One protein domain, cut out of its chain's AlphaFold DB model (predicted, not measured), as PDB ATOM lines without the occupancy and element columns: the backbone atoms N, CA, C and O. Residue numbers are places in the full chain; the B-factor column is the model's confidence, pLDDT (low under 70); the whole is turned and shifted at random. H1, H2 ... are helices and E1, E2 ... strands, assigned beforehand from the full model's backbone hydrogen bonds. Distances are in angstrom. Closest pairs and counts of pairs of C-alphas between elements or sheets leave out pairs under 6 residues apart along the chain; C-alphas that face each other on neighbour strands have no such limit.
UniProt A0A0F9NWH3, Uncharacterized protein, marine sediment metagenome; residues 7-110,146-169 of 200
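AT A GLANCE: This is residues 7 to 110 and 146 to 169 of the 200 residues of an uncharacterized protein of marine sediment metagenome (UniProt A0A0F9NWH3). A long helix, H3, runs from a cluster of short helices around H1 along much of the longest axis, and H4 crosses its far half. H5 to H8 and the short strand E1 gather at the H1 end. The printed part has 128 residues, with eight named helices and one strand in the order H1, H2, H3, H4, H5, E1, H6, H7, H8; the class is mostly helix. It is compact, radius of gyration of the C-alphas 16.1 A, spanning 48 by 32 by 23 A.

IN THESE COORDINATES: H1, residues 7 to 14, begins at C-alpha (205.664, 188.284, 174.323). H2 is residues 18 to 21. H3, residues 43 to 67, is 36.4 A long from C-alpha (207.193, 197.091, 183.795). H4 is residues 75 to 81, and H5, residues 91 to 103, is 18.5 A long. E1 is residues 107 to 110, H6 149 to 153, H7 156 to 160, and H8 162 to 167, ending at C-alpha (212.609, 174.884, 181.582).

HOW THE PARTS SIT: H1, the hub, touches H2 (C-alphas Ala 12 and His 20 closest, 5.2 A), H7 (Gly 7 and Trp 159, 4.6 A) and residues 46 to 50 of H3 (Ile 10 and Val 46, 6.9 A), the last at a steep tilt of 62 degrees, opposite ways. H4 touches residues 55 to 63 of H3, about perpendicular at 76 degrees, C-alphas Ala 59 and Ala 78 closest at 4.9 A. H5 touches H8 at a steep tilt of 52 degrees, C-alphas Met 100 and Pro 162 closest at 6.3 A. H6 touches no helix; its closest C-alpha to E1 is Gly 151, 6.4 A from Val 107. E1 pairs with no named strand, but its residues 107 to 108 pair antiparallel with 146 to 147. Every O i to N i+4 pair is within hydrogen-bond range in H1 and H3 to H8; H2 is too short for one.

THE WHOLE: The C-alphas farthest apart, Gly 70 and Thr 110, are 50.5 A apart. Residues 111 to 145 are not printed; C-alphas 110 and 146 are 6.5 A apart across the cut. The link from H2 to H3 is long, 21 residues. Residues 85 to 88 have pLDDT under 70.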
ATOM      1  N   GLY A   7     204.227 188.260 174.592       92.12
ATOM      2  CA  GLY A   7     205.664 188.284 174.323       92.12
ATOM      3  C   GLY A   7     206.027 189.051 173.064       92.12
ATOM      4  O   GLY A   7     206.918 189.888 173.096       92.12
ATOM      5  N   GLU A   8     205.279 188.808 171.990       90.75
ATOM      6  CA  GLU A   8     205.398 189.546 170.733       90.75
ATOM      7  C   GLU A   8     205.261 191.054 170.959       90.75
ATOM      8  O   GLU A   8     206.153 191.807 170.577       90.75
ATOM      9  N   PHE A   9     204.218 191.478 171.684       92.88
ATOM     10  CA  PHE A   9     204.038 192.885 172.028       92.88
ATOM     11  C   PHE A   9     205.210 193.444 172.839       92.88
ATOM     12  O   PHE A   9     205.716 194.508 172.510       92.88
ATOM     13  N   ILE A  10     205.656 192.749 173.893       94.81
ATOM     14  CA  ILE A  10     206.755 193.233 174.747       94.81
ATOM     15  C   ILE A  10     208.037 193.408 173.929       94.81
ATOM     16  O   ILE A  10     208.687 194.446 174.036       94.81
ATOM     17  N   ARG A  11     208.389 192.417 173.103       94.56
ATOM     18  CA  ARG A  11     209.580 192.464 172.246       94.56
ATOM     19  C   ARG A  11     209.506 193.632 171.266       94.56
ATOM     20  O   ARG A  11     210.462 194.395 171.162       94.56
ATOM     21  N   ALA A  12     208.373 193.779 170.581       93.19
ATOM     22  CA  ALA A  12     208.145 194.865 169.639       93.19
ATOM     23  C   ALA A  12     208.220 196.234 170.338       93.19
ATOM     24  O   ALA A  12     208.950 197.115 169.893       93.19
ATOM     25  N   TYR A  13     207.560 196.375 171.490       94.88
ATOM     26  CA  TYR A  13     207.482 197.625 172.251       94.88
ATOM     27  C   TYR A  13     208.843 198.075 172.762       94.88
ATOM     28  O   TYR A  13     209.228 199.222 172.566       94.88
ATOM     29  N   LEU A  14     209.615 197.161 173.349       95.50
ATOM     30  CA  LEU A  14     210.951 197.475 173.855       95.50
ATOM     31  C   LEU A  14     211.996 197.660 172.750       95.50
ATOM     32  O   LEU A  14     213.044 198.236 173.019       95.50
ATOM     33  N   SER A  15     211.734 197.188 171.526       94.25
ATOM     34  CA  SER A  15     212.628 197.452 170.392       94.25
ATOM     35  C   SER A  15     212.612 198.916 169.951       94.25
ATOM     36  O   SER A  15     213.505 199.326 169.216       94.25
ATOM     37  N   GLY A  16     211.589 199.683 170.357       91.75
ATOM     38  CA  GLY A  16     211.375 201.075 169.955       91.75
ATOM     39  C   GLY A  16     211.183 201.283 168.449       91.75
ATOM     40  O   GLY A  16     211.105 202.424 168.005       91.75
ATOM     41  N   ASN A  17     211.089 200.207 167.658       86.56
ATOM     42  CA  ASN A  17     210.857 200.290 166.224       86.56
ATOM     43  C   ASN A  17     209.342 200.344 165.941       86.56
ATOM     44  O   ASN A  17     208.648 199.351 166.198       86.56
ATOM     45  N   PRO A  18     208.818 201.450 165.378       81.44
ATOM     46  CA  PRO A  18     207.403 201.563 165.026       81.44
ATOM     47  C   PRO A  18     206.950 200.522 164.007       81.44
ATOM     48  O   PRO A  18     205.784 200.131 164.043       81.44
ATOM     49  N   GLU A  19     207.849 200.005 163.167       82.38
ATOM     50  CA  GLU A  19     207.516 198.981 162.173       82.38
ATOM     51  C   GLU A  19     207.002 197.680 162.801       82.38
ATOM     52  O   GLU A  19     206.157 196.994 162.231       82.38
ATOM     53  N   HIS A  20     207.451 197.362 164.016       81.31
ATOM     54  CA  HIS A  20     207.018 196.163 164.732       81.31
ATOM     55  C   HIS A  20     205.644 196.317 165.409       81.31
ATOM     56  O   HIS A  20     205.115 195.345 165.945       81.31
ATOM     57  N   ILE A  21     205.084 197.533 165.434       81.12
ATOM     58  CA  ILE A  21     203.850 197.896 166.158       81.12
ATOM     59  C   ILE A  21     202.858 198.605 165.215       81.12
ATOM     60  O   ILE A  21     201.849 199.155 165.649       81.12
ATOM     61  N   ILE A  22     203.089 198.564 163.897       78.06
ATOM     62  CA  ILE A  22     202.196 199.194 162.916       78.06
ATOM     63  C   ILE A  22     200.757 198.712 163.118       78.06
ATOM     64  O   ILE A  22     200.477 197.516 163.184       78.06
ATOM     65  N   GLY A  23     199.833 199.670 163.217       76.88
ATOM     66  CA  GLY A  23     198.404 199.409 163.401       76.88
ATOM     67  C   GLY A  23     197.987 199.110 164.843       76.88
ATOM     68  O   GLY A  23     196.792 199.020 165.118       76.88
ATOM     69  N   VAL A  24     198.931 199.010 165.782       81.19
ATOM     70  CA  VAL A  24     198.625 198.859 167.204       81.19
ATOM     71  C   VAL A  24     198.494 200.244 167.832       81.19
ATOM     72  O   VAL A  24     199.478 200.949 168.061       81.19
ATOM     73  N   LEU A  25     197.251 200.629 168.110       87.12
ATOM     74  CA  LEU A  25     196.914 201.931 168.678       87.12
ATOM     75  C   LEU A  25     196.622 201.821 170.172       87.12
ATOM     76  O   LEU A  25     196.234 200.765 170.673       87.12
ATOM     77  N   ASP A  26     196.815 202.918 170.895       86.19
ATOM     78  CA  ASP A  26     196.388 203.030 172.281       86.19
ATOM     79  C   ASP A  26     194.856 203.114 172.399       86.19
ATOM     80  O   ASP A  26     194.103 203.070 171.424       86.19
ATOM     81  N   ARG A  27     194.361 203.243 173.632       83.56
ATOM     82  CA  ARG A  27     192.921 203.328 173.894       83.56
ATOM     83  C   ARG A  27     192.288 204.582 173.266       83.56
ATOM     84  O   ARG A  27     191.080 204.604 173.063       83.56
ATOM     85  N   GLN A  28     193.068 205.623 173.016       84.62
ATOM     86  CA  GLN A  28     192.635 206.885 172.434       84.62
ATOM     87  C   GLN A  28     192.671 206.857 170.898       84.62
ATOM     88  O   GLN A  28     192.223 207.816 170.279       84.62
ATOM     89  N   GLY A  29     193.157 205.769 170.289       83.06
ATOM     90  CA  GLY A  29     193.320 205.655 168.842       83.06
ATOM     91  C   GLY A  29     194.602 206.303 168.326       83.06
ATOM     92  O   GLY A  29     194.755 206.475 167.118       83.06
ATOM     93  N   ASN A  30     195.533 206.650 169.214       87.75
ATOM     94  CA  ASN A  30     196.827 207.196 168.838       87.75
ATOM     95  C   ASN A  30     197.848 206.077 168.653       87.75
ATOM     96  O   ASN A  30     197.721 204.986 169.211       87.75
ATOM     97  N   SER A  31     198.909 206.366 167.902       87.94
ATOM     98  CA  SER A  31     200.079 205.487 167.890       87.94
ATOM     99  C   SER A  31     200.649 205.365 169.302       87.94
ATOM    100  O   SER A  31     200.709 206.349 170.042       87.94
ATOM    101  N   LEU A  32     201.070 204.157 169.674       88.94
ATOM    102  CA  LEU A  32     201.728 203.941 170.956       88.94
ATOM    103  C   LEU A  32     202.999 204.790 171.047       88.94
ATOM    104  O   LEU A  32     203.816 204.806 170.127       88.94
ATOM    105  N   VAL A  33     203.183 205.454 172.186       89.25
ATOM    106  CA  VAL A  33     204.450 206.114 172.507       89.25
ATOM    107  C   VAL A  33     205.470 205.024 172.804       89.25
ATOM    108  O   VAL A  33     205.353 204.312 173.801       89.25
ATOM    109  N   LEU A  34     206.440 204.860 171.909       91.44
ATOM    110  CA  LEU A  34     207.483 203.859 172.069       91.44
ATOM    111  C   LEU A  34     208.590 204.382 172.991       91.44
ATOM    112  O   LEU A  34     208.933 205.565 172.924       91.44
ATOM    113  N   PRO A  35     209.149 203.525 173.858       92.94
ATOM    114  CA  PRO A  35     210.289 203.898 174.673       92.94
ATOM    115  C   PRO A  35     211.542 204.065 173.811       92.94
ATOM    116  O   PRO A  35     211.697 203.404 172.783       92.94
ATOM    117  N   ASP A  36     212.476 204.886 174.287       93.31
ATOM    118  CA  ASP A  36     213.853 204.854 173.798       93.31
ATOM    119  C   ASP A  36     214.441 203.450 174.062       93.31
ATOM    120  O   ASP A  36     214.458 203.025 175.220       93.31
ATOM    121  N   PRO A  37     214.929 202.715 173.042       93.31
ATOM    122  CA  PRO A  37     215.503 201.380 173.217       93.31
ATOM    123  C   PRO A  37     216.665 201.318 174.215       93.31
ATOM    124  O   PRO A  37     216.858 200.289 174.868       93.31
ATOM    125  N   ALA A  38     217.450 202.394 174.343       92.88
ATOM    126  CA  ALA A  38     218.598 202.433 175.247       92.88
ATOM    127  C   ALA A  38     218.163 202.525 176.715       92.88
ATOM    128  O   ALA A  38     218.744 201.851 177.575       92.88
ATOM    129  N   ARG A  39     217.118 203.319 176.969       93.25
ATOM    130  CA  ARG A  39     216.495 203.529 178.280       93.25
ATOM    131  C   ARG A  39     215.537 202.407 178.672       93.25
ATOM    132  O   ARG A  39     215.475 202.004 179.834       93.25
ATOM    133  N   GLY A  40     214.782 201.904 177.704       94.75
ATOM    134  CA  GLY A  40     213.703 200.952 177.898       94.75
ATOM    135  C   GLY A  40     212.468 201.562 178.567       94.75
ATOM    136  O   GLY A  40     212.193 202.756 178.464       94.75
ATOM    137  N   ALA A  41     211.695 200.727 179.258       95.62
ATOM    138  CA  ALA A  41     210.462 201.132 179.931       95.62
ATOM    139  C   ALA A  41     210.305 200.448 181.292       95.62
ATOM    140  O   ALA A  41     210.826 199.352 181.524       95.62
ATOM    141  N   ALA A  42     209.542 201.073 182.191       94.69
ATOM    142  CA  ALA A  42     209.117 200.423 183.421       94.69
ATOM    143  C   ALA A  42     208.096 199.308 183.127       94.69
ATOM    144  O   ALA A  42     207.295 199.401 182.196       94.69
ATOM    145  N   ILE A  43     208.083 198.261 183.959       93.56
ATOM    146  CA  ILE A  43     207.193 197.091 183.795       93.56
ATOM    147  C   ILE A  43     205.722 197.518 183.674       93.56
ATOM    148  O   ILE A  43     204.982 196.997 182.835       93.56
ATOM    149  N   ASP A  44     205.305 198.482 184.498       91.00
ATOM    150  CA  ASP A  44     203.933 198.984 184.506       91.00
ATOM    151  C   ASP A  44     203.573 199.781 183.251       91.00
ATOM    152  O   ASP A  44     202.435 199.672 182.796       91.00
ATOM    153  N   ASP A  45     204.524 200.498 182.645       92.88
ATOM    154  CA  ASP A  45     204.296 201.213 181.382       92.88
ATOM    155  C   ASP A  45     204.090 200.231 180.239       92.88
ATOM    156  O   ASP A  45     203.112 200.333 179.500       92.88
ATOM    157  N   VAL A  46     204.949 199.209 180.147       94.62
ATOM    158  CA  VAL A  46     204.791 198.144 179.146       94.62
ATOM    159  C   VAL A  46     203.440 197.450 179.322       94.62
ATOM    160  O   VAL A  46     202.723 197.192 178.351       94.62
ATOM    161  N   ARG A  47     203.045 197.172 180.570       92.75
ATOM    162  CA  ARG A  47     201.745 196.572 180.876       92.75
ATOM    163  C   ARG A  47     200.582 197.489 180.497       92.75
ATOM    164  O   ARG A  47     199.573 196.993 179.987       92.75
ATOM    165  N   ALA A  48     200.680 198.782 180.792       90.62
ATOM    166  CA  ALA A  48     199.654 199.769 180.481       90.62
ATOM    167  C   ALA A  48     199.482 199.909 178.964       90.62
ATOM    168  O   ALA A  48     198.360 199.766 178.481       90.62
ATOM    169  N   ALA A  49     200.585 200.055 178.224       92.31
ATOM    170  CA  ALA A  49     200.603 200.081 176.764       92.31
ATOM    171  C   ALA A  49     199.967 198.812 176.176       92.31
ATOM    172  O   ALA A  49     199.029 198.899 175.383       92.31
ATOM    173  N   TYR A  50     200.376 197.629 176.653       92.00
ATOM    174  CA  TYR A  50     199.807 196.351 176.211       92.00
ATOM    175  C   TYR A  50     198.300 196.260 176.462       92.00
ATOM    176  O   TYR A  50     197.527 195.790 175.623       92.00
ATOM    177  N   LYS A  51     197.858 196.705 177.642       90.19
ATOM    178  CA  LYS A  51     196.445 196.689 178.017       90.19
ATOM    179  C   LYS A  51     195.627 197.637 177.141       90.19
ATOM    180  O   LYS A  51     194.556 197.233 176.688       90.19
ATOM    181  N   SER A  52     196.110 198.857 176.922       89.81
ATOM    182  CA  SER A  52     195.463 199.855 176.064       89.81
ATOM    183  C   SER A  52     195.331 199.343 174.633       89.81
ATOM    184  O   SER A  52     194.228 199.340 174.088       89.81
ATOM    185  N   ALA A  53     196.412 198.782 174.091       90.75
ATOM    186  CA  ALA A  53     196.454 198.195 172.759       90.75
ATOM    187  C   ALA A  53     195.440 197.061 172.562       90.75
ATOM    188  O   ALA A  53     194.692 197.023 171.586       90.75
ATOM    189  N   LEU A  54     195.349 196.149 173.533       89.56
ATOM    190  CA  LEU A  54     194.353 195.081 173.483       89.56
ATOM    191  C   LEU A  54     192.919 195.617 173.531       89.56
ATOM    192  O   LEU A  54     192.050 195.072 172.856       89.56
ATOM    193  N   GLN A  55     192.647 196.639 174.346       88.38
ATOM    194  CA  GLN A  55     191.308 197.228 174.432       88.38
ATOM    195  C   GLN A  55     190.891 197.875 173.113       88.38
ATOM    196  O   GLN A  55     189.753 197.670 172.691       88.38
ATOM    197  N   TRP A  56     191.803 198.608 172.474       89.75
ATOM    198  CA  TRP A  56     191.575 199.206 171.165       89.75
ATOM    199  C   TRP A  56     191.224 198.152 170.118       89.75
ATOM    200  O   TRP A  56     190.185 198.233 169.466       89.75
ATOM    201  N   GLN A  57     192.024 197.095 170.033       89.44
ATOM    202  CA  GLN A  57     191.792 196.051 169.046       89.44
ATOM    203  C   GLN A  57     190.480 195.288 169.284       89.44
ATOM    204  O   GLN A  57     189.744 195.018 168.341       89.44
ATOM    205  N   TYR A  58     190.112 195.010 170.540       88.56
ATOM    206  CA  TYR A  58     188.789 194.442 170.834       88.56
ATOM    207  C   TYR A  58     187.642 195.365 170.410       88.56
ATOM    208  O   TYR A  58     186.572 194.879 170.043       88.56
ATOM    209  N   ALA A  59     187.835 196.680 170.490       91.12
ATOM    210  CA  ALA A  59     186.835 197.635 170.040       91.12
ATOM    211  C   ALA A  59     186.721 197.659 168.513       91.12
ATOM    212  O   ALA A  59     185.601 197.678 168.003       91.12
ATOM    213  N   GLN A  60     187.843 197.572 167.795       90.75
ATOM    214  CA  GLN A  60     187.843 197.394 166.342       90.75
ATOM    215  C   GLN A  60     187.127 196.105 165.933       90.75
ATOM    216  O   GLN A  60     186.236 196.147 165.087       90.75
ATOM    217  N   ASP A  61     187.431 194.982 166.587       90.94
ATOM    218  CA  ASP A  61     186.769 193.700 166.320       90.94
ATOM    219  C   ASP A  61     185.253 193.793 166.571       90.94
ATOM    220  O   ASP A  61     184.446 193.289 165.789       90.94
ATOM    221  N   MET A  62     184.841 194.460 167.656       91.19
ATOM    222  CA  MET A  62     183.429 194.687 167.983       91.19
ATOM    223  C   MET A  62     182.731 195.568 166.942       91.19
ATOM    224  O   MET A  62     181.613 195.249 166.534       91.19
ATOM    225  N   SER A  63     183.386 196.644 166.508       93.44
ATOM    226  CA  SER A  63     182.899 197.539 165.455       93.44
ATOM    227  C   SER A  63     182.743 196.791 164.124       93.44
ATOM    228  O   SER A  63     181.664 196.819 163.531       93.44
ATOM    229  N   GLY A  64     183.749 196.011 163.715       93.12
ATOM    230  CA  GLY A  64     183.691 195.181 162.509       93.12
ATOM    231  C   GLY A  64     182.587 194.119 162.563       93.12
ATOM    232  O   GLY A  64     181.844 193.943 161.596       93.12
ATOM    233  N   MET A  65     182.405 193.457 163.712       92.12
ATOM    234  CA  MET A  65     181.305 192.503 163.921       92.12
ATOM    235  C   MET A  65     179.919 193.161 163.859       92.12
ATOM    236  O   MET A  65     178.966 192.520 163.415       92.12
ATOM    237  N   ALA A  66     179.783 194.402 164.327       92.94
ATOM    238  CA  ALA A  66     178.536 195.157 164.236       92.94
ATOM    239  C   ALA A  66     178.244 195.565 162.787       92.94
ATOM    240  O   ALA A  66     177.133 195.332 162.306       92.94
ATOM    241  N   LEU A  67     179.257 196.060 162.068       94.19
ATOM    242  CA  LEU A  67     179.144 196.424 160.657       94.19
ATOM    243  C   LEU A  67     178.733 195.225 159.794       94.19
ATOM    244  O   LEU A  67     177.822 195.340 158.979       94.19
ATOM    245  N   GLY A  68     179.318 194.047 160.039       93.19
ATOM    246  CA  GLY A  68     178.921 192.799 159.372       93.19
ATOM    247  C   GLY A  68     177.470 192.371 159.639       93.19
ATOM    248  O   GLY A  68     176.925 191.554 158.903       93.19
ATOM    249  N   LYS A  69     176.824 192.937 160.666       95.38
ATOM    250  CA  LYS A  69     175.398 192.754 160.989       95.38
ATOM    251  C   LYS A  69     174.527 193.939 160.546       95.38
ATOM    252  O   LYS A  69     173.363 194.001 160.931       95.38
ATOM    253  N   GLY A  70     175.079 194.889 159.789       94.00
ATOM    254  CA  GLY A  70     174.383 196.103 159.351       94.00
ATOM    255  C   GLY A  70     174.190 197.156 160.447       94.00
ATOM    256  O   GLY A  70     173.410 198.086 160.268       94.00
ATOM    257  N   VAL A  71     174.878 197.027 161.587       94.81
ATOM    258  CA  VAL A  71     174.797 197.978 162.703       94.81
ATOM    259  C   VAL A  71     176.001 198.911 162.665       94.81
ATOM    260  O   VAL A  71     177.145 198.466 162.743       94.81
ATOM    261  N   VAL A  72     175.750 200.219 162.608       93.38
ATOM    262  CA  VAL A  72     176.812 201.228 162.710       93.38
ATOM    263  C   VAL A  72     177.241 201.353 164.171       93.38
ATOM    264  O   VAL A  72     176.469 201.781 165.028       93.38
ATOM    265  N   LEU A  73     178.482 200.967 164.458       93.75
ATOM    266  CA  LEU A  73     179.108 201.089 165.772       93.75
ATOM    267  C   LEU A  73     180.530 201.612 165.582       93.75
ATOM    268  O   LEU A  73     181.351 200.917 164.985       93.75
ATOM    269  N   SER A  74     180.835 202.809 166.085       94.00
ATOM    270  CA  SER A  74     182.202 203.340 166.022       94.00
ATOM    271  C   SER A  74     183.130 202.617 167.007       94.00
ATOM    272  O   SER A  74     182.674 201.971 167.959       94.00
ATOM    273  N   VAL A  75     184.442 202.731 166.797       91.44
ATOM    274  CA  VAL A  75     185.446 202.130 167.689       91.44
ATOM    275  C   VAL A  75     185.394 202.779 169.076       91.44
ATOM    276  O   VAL A  75     185.470 202.089 170.090       91.44
ATOM    277  N   GLU A  76     185.171 204.088 169.147       91.25
ATOM    278  CA  GLU A  76     185.045 204.844 170.397       91.25
ATOM    279  C   GLU A  76     183.815 204.400 171.199       91.25
ATOM    280  O   GLU A  76     183.880 204.209 172.418       91.25
ATOM    281  N   GLU A  77     182.692 204.185 170.513       92.44
ATOM    282  CA  GLU A  77     181.456 203.676 171.107       92.44
ATOM    283  C   GLU A  77     181.648 202.234 171.615       92.44
ATOM    284  O   GLU A  77     181.253 201.900 172.736       92.44
ATOM    285  N   ALA A  78     182.336 201.384 170.845       91.38
ATOM    286  CA  ALA A  78     182.709 200.037 171.272       91.38
ATOM    287  C   ALA A  78     183.646 200.048 172.498       91.38
ATOM    288  O   ALA A  78     183.446 199.281 173.444       91.38
ATOM    289  N   LEU A  79     184.624 200.957 172.551       90.00
ATOM    290  CA  LEU A  79     185.544 201.119 173.685       90.00
ATOM    291  C   LEU A  79     184.842 201.473 174.994       90.00
ATOM    292  O   LEU A  79     185.274 201.010 176.058       90.00
ATOM    293  N   ARG A  80     183.787 202.297 174.942       89.38
ATOM    294  CA  ARG A  80     182.963 202.638 176.118       89.38
ATOM    295  C   ARG A  80     182.246 201.414 176.684       89.38
ATOM    296  O   ARG A  80     182.055 201.328 177.894       89.38
ATOM    297  N   ARG A  81     181.904 200.448 175.827       89.56
ATOM    298  CA  ARG A  81     181.250 199.186 176.212       89.56
ATOM    299  C   ARG A  81     182.227 198.158 176.777       89.56
ATOM    300  O   ARG A  81     181.806 197.258 177.499       89.56
ATOM    301  N   ILE A  82     183.520 198.276 176.474       85.44
ATOM    302  CA  ILE A  82     184.553 197.380 177.001       85.44
ATOM    303  C   ILE A  82     184.883 197.779 178.445       85.44
ATOM    304  O   ILE A  82     185.431 198.862 178.676       85.44
ATOM    305  N   PRO A  83     184.648 196.897 179.439       81.44
ATOM    306  CA  PRO A  83     184.994 197.198 180.819       81.44
ATOM    307  C   PRO A  83     186.492 197.471 180.967       81.44
ATOM    308  O   PRO A  83     187.331 196.705 180.495       81.44
ATOM    309  N   GLN A  84     186.855 198.497 181.736       70.06
ATOM    310  CA  GLN A  84     188.265 198.792 182.029       70.06
ATOM    311  C   GLN A  84     188.995 197.636 182.718       70.06
ATOM    312  O   GLN A  84     190.217 197.488 182.620       70.06
ATOM    313  N   ARG A  85     188.235 196.794 183.421       67.69
ATOM    314  CA  ARG A  85     188.720 195.596 184.106       67.69
ATOM    315  C   ARG A  85     188.759 194.360 183.211       67.69
ATOM    316  O   ARG A  85     188.979 193.283 183.760       67.69
ATOM    317  N   LEU A  86     188.543 194.484 181.890       65.31
ATOM    318  CA  LEU A  86     188.528 193.350 180.961       65.31
ATOM    319  C   LEU A  86     189.711 192.431 181.282       65.31
ATOM    320  O   LEU A  86     190.884 192.784 181.164       65.31
ATOM    321  N   THR A  87     189.366 191.256 181.790       57.66
ATOM    322  CA  THR A  87     190.175 190.400 182.667       57.66
ATOM    323  C   THR A  87     191.334 189.698 181.955       57.66
ATOM    324  O   THR A  87     191.906 188.733 182.466       57.66
ATOM    325  N   LYS A  88     191.692 190.152 180.752       69.69
ATOM    326  CA  LYS A  88     192.632 189.484 179.849       69.69
ATOM    327  C   LYS A  88     194.092 189.909 180.055       69.69
ATOM    328  O   LYS A  88     194.949 189.171 179.583       69.69
ATOM    329  N   VAL A  89     194.382 190.971 180.820       82.19
ATOM    330  CA  VAL A  89     195.743 191.348 181.283       82.19
ATOM    331  C   VAL A  89     195.766 191.496 182.812       82.19
ATOM    332  O   VAL A  89     195.833 192.594 183.376       82.19
ATOM    333  N   ARG A  90     195.662 190.366 183.518       85.19
ATOM    334  CA  ARG A  90     195.782 190.348 184.986       85.19
ATOM    335  C   ARG A  90     197.206 190.721 185.395       85.19
ATOM    336  O   ARG A  90     198.154 190.197 184.811       85.19
ATOM    337  N   SER A  91     197.347 191.579 186.410       87.12
ATOM    338  CA  SER A  91     198.653 192.033 186.907       87.12
ATOM    339  C   SER A  91     199.559 190.854 187.251       87.12
ATOM    340  O   SER A  91     200.676 190.793 186.754       87.12
ATOM    341  N   HIS A  92     199.042 189.877 188.001       88.69
ATOM    342  CA  HIS A  92     199.801 188.692 188.410       88.69
ATOM    343  C   HIS A  92     200.362 187.893 187.229       88.69
ATOM    344  O   HIS A  92     201.540 187.555 187.197       88.69
ATOM    345  N   SER A  93     199.529 187.622 186.219       88.69
ATOM    346  CA  SER A  93     199.954 186.871 185.034       88.69
ATOM    347  C   SER A  93     201.039 187.609 184.254       88.69
ATOM    348  O   SER A  93     201.981 186.975 183.794       88.69
ATOM    349  N   PHE A  94     200.917 188.933 184.134       92.75
ATOM    350  CA  PHE A  94     201.913 189.758 183.455       92.75
ATOM    351  C   PHE A  94     203.244 189.780 184.216       92.75
ATOM    352  O   PHE A  94     204.285 189.545 183.620       92.75
ATOM    353  N   HIS A  95     203.220 189.972 185.537       93.12
ATOM    354  CA  HIS A  95     204.439 190.000 186.352       93.12
ATOM    355  C   HIS A  95     205.145 188.645 186.397       93.12
ATOM    356  O   HIS A  95     206.368 188.591 186.299       93.12
ATOM    357  N   ARG A  96     204.395 187.537 186.475       93.44
ATOM    358  CA  ARG A  96     204.977 186.192 186.351       93.44
ATOM    359  C   ARG A  96     205.614 185.992 184.979       93.44
ATOM    360  O   ARG A  96     206.709 185.447 184.895       93.44
ATOM    361  N   TYR A  97     204.942 186.443 183.920       94.00
ATOM    362  CA  TYR A  97     205.487 186.411 182.569       94.00
ATOM    363  C   TYR A  97     206.796 187.206 182.478       94.00
ATOM    364  O   TYR A  97     207.816 186.667 182.060       94.00
ATOM    365  N   TRP A  98     206.799 188.437 182.985       95.81
ATOM    366  CA  TRP A  98     207.977 189.300 183.048       95.81
ATOM    367  C   TRP A  98     209.133 188.697 183.855       95.81
ATOM    368  O   TRP A  98     210.292 188.792 183.460       95.81
ATOM    369  N   HIS A  99     208.833 188.047 184.980       94.75
ATOM    370  CA  HIS A  99     209.840 187.369 185.792       94.75
ATOM    371  C   HIS A  99     210.584 186.291 184.991       94.75
ATOM    372  O   HIS A  99     211.809 186.233 185.066       94.75
ATOM    373  N   MET A 100     209.877 185.513 184.164       95.81
ATOM    374  CA  MET A 100     210.515 184.531 183.280       95.81
ATOM    375  C   MET A 100     211.441 185.204 182.261       95.81
ATOM    376  O   MET A 100     212.558 184.739 182.065       95.81
ATOM    377  N   LEU A 101     211.041 186.345 181.682       96.56
ATOM    378  CA  LEU A 101     211.909 187.110 180.770       96.56
ATOM    379  C   LEU A 101     213.212 187.557 181.448       96.56
ATOM    380  O   LEU A 101     214.278 187.524 180.832       96.56
ATOM    381  N   LYS A 102     213.137 187.953 182.727       96.00
ATOM    382  CA  LYS A 102     214.316 188.312 183.531       96.00
ATOM    383  C   LYS A 102     215.217 187.109 183.801       96.00
ATOM    384  O   LYS A 102     216.438 187.253 183.775       96.00
ATOM    385  N   GLN A 103     214.639 185.942 184.082       95.81
ATOM    386  CA  GLN A 103     215.405 184.707 184.290       95.81
ATOM    387  C   GLN A 103     216.120 184.279 183.004       95.81
ATOM    388  O   GLN A 103     217.304 183.962 183.048       95.81
ATOM    389  N   LEU A 104     215.431 184.387 181.867       95.94
ATOM    390  CA  LEU A 104     215.956 184.126 180.523       95.94
ATOM    391  C   LEU A 104     216.954 185.177 180.020       95.94
ATOM    392  O   LEU A 104     217.528 185.006 178.948       95.94
ATOM    393  N   LYS A 105     217.151 186.276 180.762       96.81
ATOM    394  CA  LYS A 105     217.993 187.414 180.354       96.81
ATOM    395  C   LYS A 105     217.566 188.038 179.021       96.81
ATOM    396  O   LYS A 105     218.384 188.626 178.326       96.81
ATOM    397  N   TRP A 106     216.288 187.933 178.662       97.19
ATOM    398  CA  TRP A 106     215.746 188.591 177.465       97.19
ATOM    399  C   TRP A 106     215.478 190.074 177.690       97.19
ATOM    400  O   TRP A 106     215.486 190.859 176.745       97.19
ATOM    401  N   VAL A 107     215.264 190.451 178.948       97.12
ATOM    402  CA  VAL A 107     215.187 191.839 179.393       97.12
ATOM    403  C   VAL A 107     216.213 192.067 180.493       97.12
ATOM    404  O   VAL A 107     216.402 191.217 181.370       97.12
ATOM    405  N   GLU A 108     216.854 193.227 180.464       95.69
ATOM    406  CA  GLU A 108     217.836 193.640 181.464       95.69
ATOM    407  C   GLU A 108     217.463 194.996 182.056       95.69
ATOM    408  O   GLU A 108     216.829 195.818 181.394       95.69
ATOM    409  N   ALA A 109     217.810 195.205 183.326       93.81
ATOM    410  CA  ALA A 109     217.608 196.493 183.972       93.81
ATOM    411  C   ALA A 109     218.645 197.486 183.439       93.81
ATOM    412  O   ALA A 109     219.824 197.149 183.352       93.81
ATOM    413  N   THR A 110     218.217 198.704 183.121       92.75
ATOM    414  CA  THR A 110     219.118 199.744 182.601       92.75
ATOM    415  C   THR A 110     219.908 200.458 183.693       92.75
ATOM    416  O   THR A 110     220.869 201.159 183.399       92.75
ATOM    417  N   ARG A 146     215.233 197.282 179.374       96.31
ATOM    418  CA  ARG A 146     215.368 197.258 177.917       96.31
ATOM    419  C   ARG A 146     215.480 195.839 177.382       96.31
ATOM    420  O   ARG A 146     215.699 194.885 178.135       96.31
ATOM    421  N   LEU A 147     215.329 195.719 176.068       96.56
ATOM    422  CA  LEU A 147     215.535 194.469 175.354       96.56
ATOM    423  C   LEU A 147     217.033 194.130 175.336       96.56
ATOM    424  O   LEU A 147     217.847 194.917 174.861       96.56
ATOM    425  N   ALA A 148     217.395 192.964 175.865       96.44
ATOM    426  CA  ALA A 148     218.774 192.485 175.850       96.44
ATOM    427  C   ALA A 148     219.089 191.773 174.520       96.44
ATOM    428  O   ALA A 148     218.170 191.240 173.887       96.44
ATOM    429  N   PRO A 149     220.372 191.641 174.122       95.25
ATOM    430  CA  PRO A 149     220.752 190.920 172.902       95.25
ATOM    431  C   PRO A 149     220.185 189.493 172.823       95.25
ATOM    432  O   PRO A 149     219.718 189.069 171.767       95.25
ATOM    433  N   ALA A 150     220.135 188.776 173.954       95.31
ATOM    434  CA  ALA A 150     219.532 187.444 174.031       95.31
ATOM    435  C   ALA A 150     218.022 187.459 173.723       95.31
ATOM    436  O   ALA A 150     217.516 186.561 173.054       95.31
ATOM    437  N   GLY A 151     217.306 188.498 174.162       93.56
ATOM    438  CA  GLY A 151     215.885 188.683 173.862       93.56
ATOM    439  C   GLY A 151     215.637 189.050 172.400       93.56
ATOM    440  O   GLY A 151     214.659 188.593 171.807       93.56
ATOM    441  N   THR A 152     216.544 189.822 171.798       93.19
ATOM    442  CA  THR A 152     216.511 190.142 170.364       93.19
ATOM    443  C   THR A 152     216.721 188.897 169.503       93.19
ATOM    444  O   THR A 152     216.024 188.746 168.499       93.19
ATOM    445  N   ALA A 153     217.624 187.997 169.904       94.56
ATOM    446  CA  ALA A 153     217.923 186.754 169.190       94.56
ATOM    447  C   ALA A 153     216.879 185.638 169.403       94.56
ATOM    448  O   ALA A 153     216.788 184.721 168.588       94.56
ATOM    449  N   ALA A 154     216.090 185.701 170.480       94.56
ATOM    450  CA  ALA A 154     215.088 184.688 170.795       94.56
ATOM    451  C   ALA A 154     213.970 184.605 169.737       94.56
ATOM    452  O   ALA A 154     213.540 185.608 169.153       94.56
ATOM    453  N   SER A 155     213.463 183.390 169.503       92.94
ATOM    454  CA  SER A 155     212.442 183.151 168.483       92.94
ATOM    455  C   SER A 155     211.064 183.670 168.911       92.94
ATOM    456  O   SER A 155     210.752 183.789 170.098       92.94
ATOM    457  N   VAL A 156     210.178 183.932 167.941       89.38
ATOM    458  CA  VAL A 156     208.783 184.330 168.224       89.38
ATOM    459  C   VAL A 156     208.049 183.256 169.036       89.38
ATOM    460  O   VAL A 156     207.235 183.583 169.898       89.38
ATOM    461  N   LYS A 157     208.363 181.974 168.810       90.19
ATOM    462  CA  LYS A 157     207.787 180.847 169.555       90.19
ATOM    463  C   LYS A 157     208.201 180.876 171.027       90.19
ATOM    464  O   LYS A 157     207.354 180.655 171.889       90.19
ATOM    465  N   ASP A 158     209.458 181.202 171.305       92.69
ATOM    466  CA  ASP A 158     209.975 181.289 172.674       92.69
ATOM    467  C   ASP A 158     209.379 182.505 173.394       92.69
ATOM    468  O   ASP A 158     208.942 182.405 174.538       92.69
ATOM    469  N   TRP A 159     209.229 183.636 172.697       92.75
ATOM    470  CA  TRP A 159     208.454 184.768 173.209       92.75
ATOM    471  C   TRP A 159     206.977 184.406 173.429       92.75
ATOM    472  O   TRP A 159     206.368 184.849 174.399       92.75
ATOM    473  N   ALA A 160     206.354 183.569 172.605       89.56
ATOM    474  CA  ALA A 160     204.983 183.127 172.872       89.56
ATOM    475  C   ALA A 160     204.887 182.260 174.146       89.56
ATOM    476  O   ALA A 160     203.885 182.336 174.869       89.56
ATOM    477  N   ASP A 161     205.931 181.481 174.443       89.94
ATOM    478  CA  ASP A 161     205.999 180.560 175.574       89.94
ATOM    479  C   ASP A 161     207.378 180.576 176.280       89.94
ATOM    480  O   ASP A 161     208.194 179.666 176.105       89.94
ATOM    481  N   PRO A 162     207.638 181.566 177.157       91.50
ATOM    482  CA  PRO A 162     208.909 181.649 177.875       91.50
ATOM    483  C   PRO A 162     209.054 180.579 178.961       91.50
ATOM    484  O   PRO A 162     210.150 180.363 179.459       91.50
ATOM    485  N   LEU A 163     207.970 179.901 179.356       90.06
ATOM    486  CA  LEU A 163     208.055 178.822 180.341       90.06
ATOM    487  C   LEU A 163     208.731 177.597 179.714       90.06
ATOM    488  O   LEU A 163     209.597 176.990 180.335       90.06
ATOM    489  N   VAL A 164     208.349 177.268 178.474       90.19
ATOM    490  CA  VAL A 164     209.003 176.231 177.666       90.19
ATOM    491  C   VAL A 164     210.467 176.591 177.438       90.19
ATOM    492  O   VAL A 164     211.332 175.757 177.679       90.19
ATOM    493  N   ALA A 165     210.757 177.843 177.072       90.56
ATOM    494  CA  ALA A 165     212.134 178.295 176.878       90.56
ATOM    495  C   ALA A 165     212.978 178.220 178.165       90.56
ATOM    496  O   ALA A 165     214.151 177.865 178.110       90.56
ATOM    497  N   LEU A 166     212.390 178.535 179.325       90.38
ATOM    498  CA  LEU A 166     213.097 178.557 180.609       90.38
ATOM    499  C   LEU A 166     213.409 177.157 181.143       90.38
ATOM    500  O   LEU A 166     214.467 176.958 181.733       90.38
ATOM    501  N   TYR A 167     212.489 176.209 180.974       89.00
ATOM    502  CA  TYR A 167     212.609 174.884 181.582       89.00
ATOM    503  C   TYR A 167     212.934 173.756 180.594       89.00
ATOM    504  O   TYR A 167     213.227 172.648 181.030       89.00
ATOM    505  N   GLY A 168     212.891 174.010 179.285       84.62
ATOM    506  CA  GLY A 168     213.287 173.044 178.257       84.62
ATOM    507  C   GLY A 168     212.305 171.892 178.014       84.62
ATOM    508  O   GLY A 168     212.653 170.955 177.301       84.62
ATOM    509  N   TYR A 169     211.089 171.936 178.568       82.06
ATOM    510  CA  TYR A 169     210.057 170.920 178.311       82.06
ATOM    511  C   TYR A 169     209.329 171.169 176.983       82.06
ATOM    512  O   TYR A 169     209.134 172.313 176.568       82.06
TER     513      TYR A 169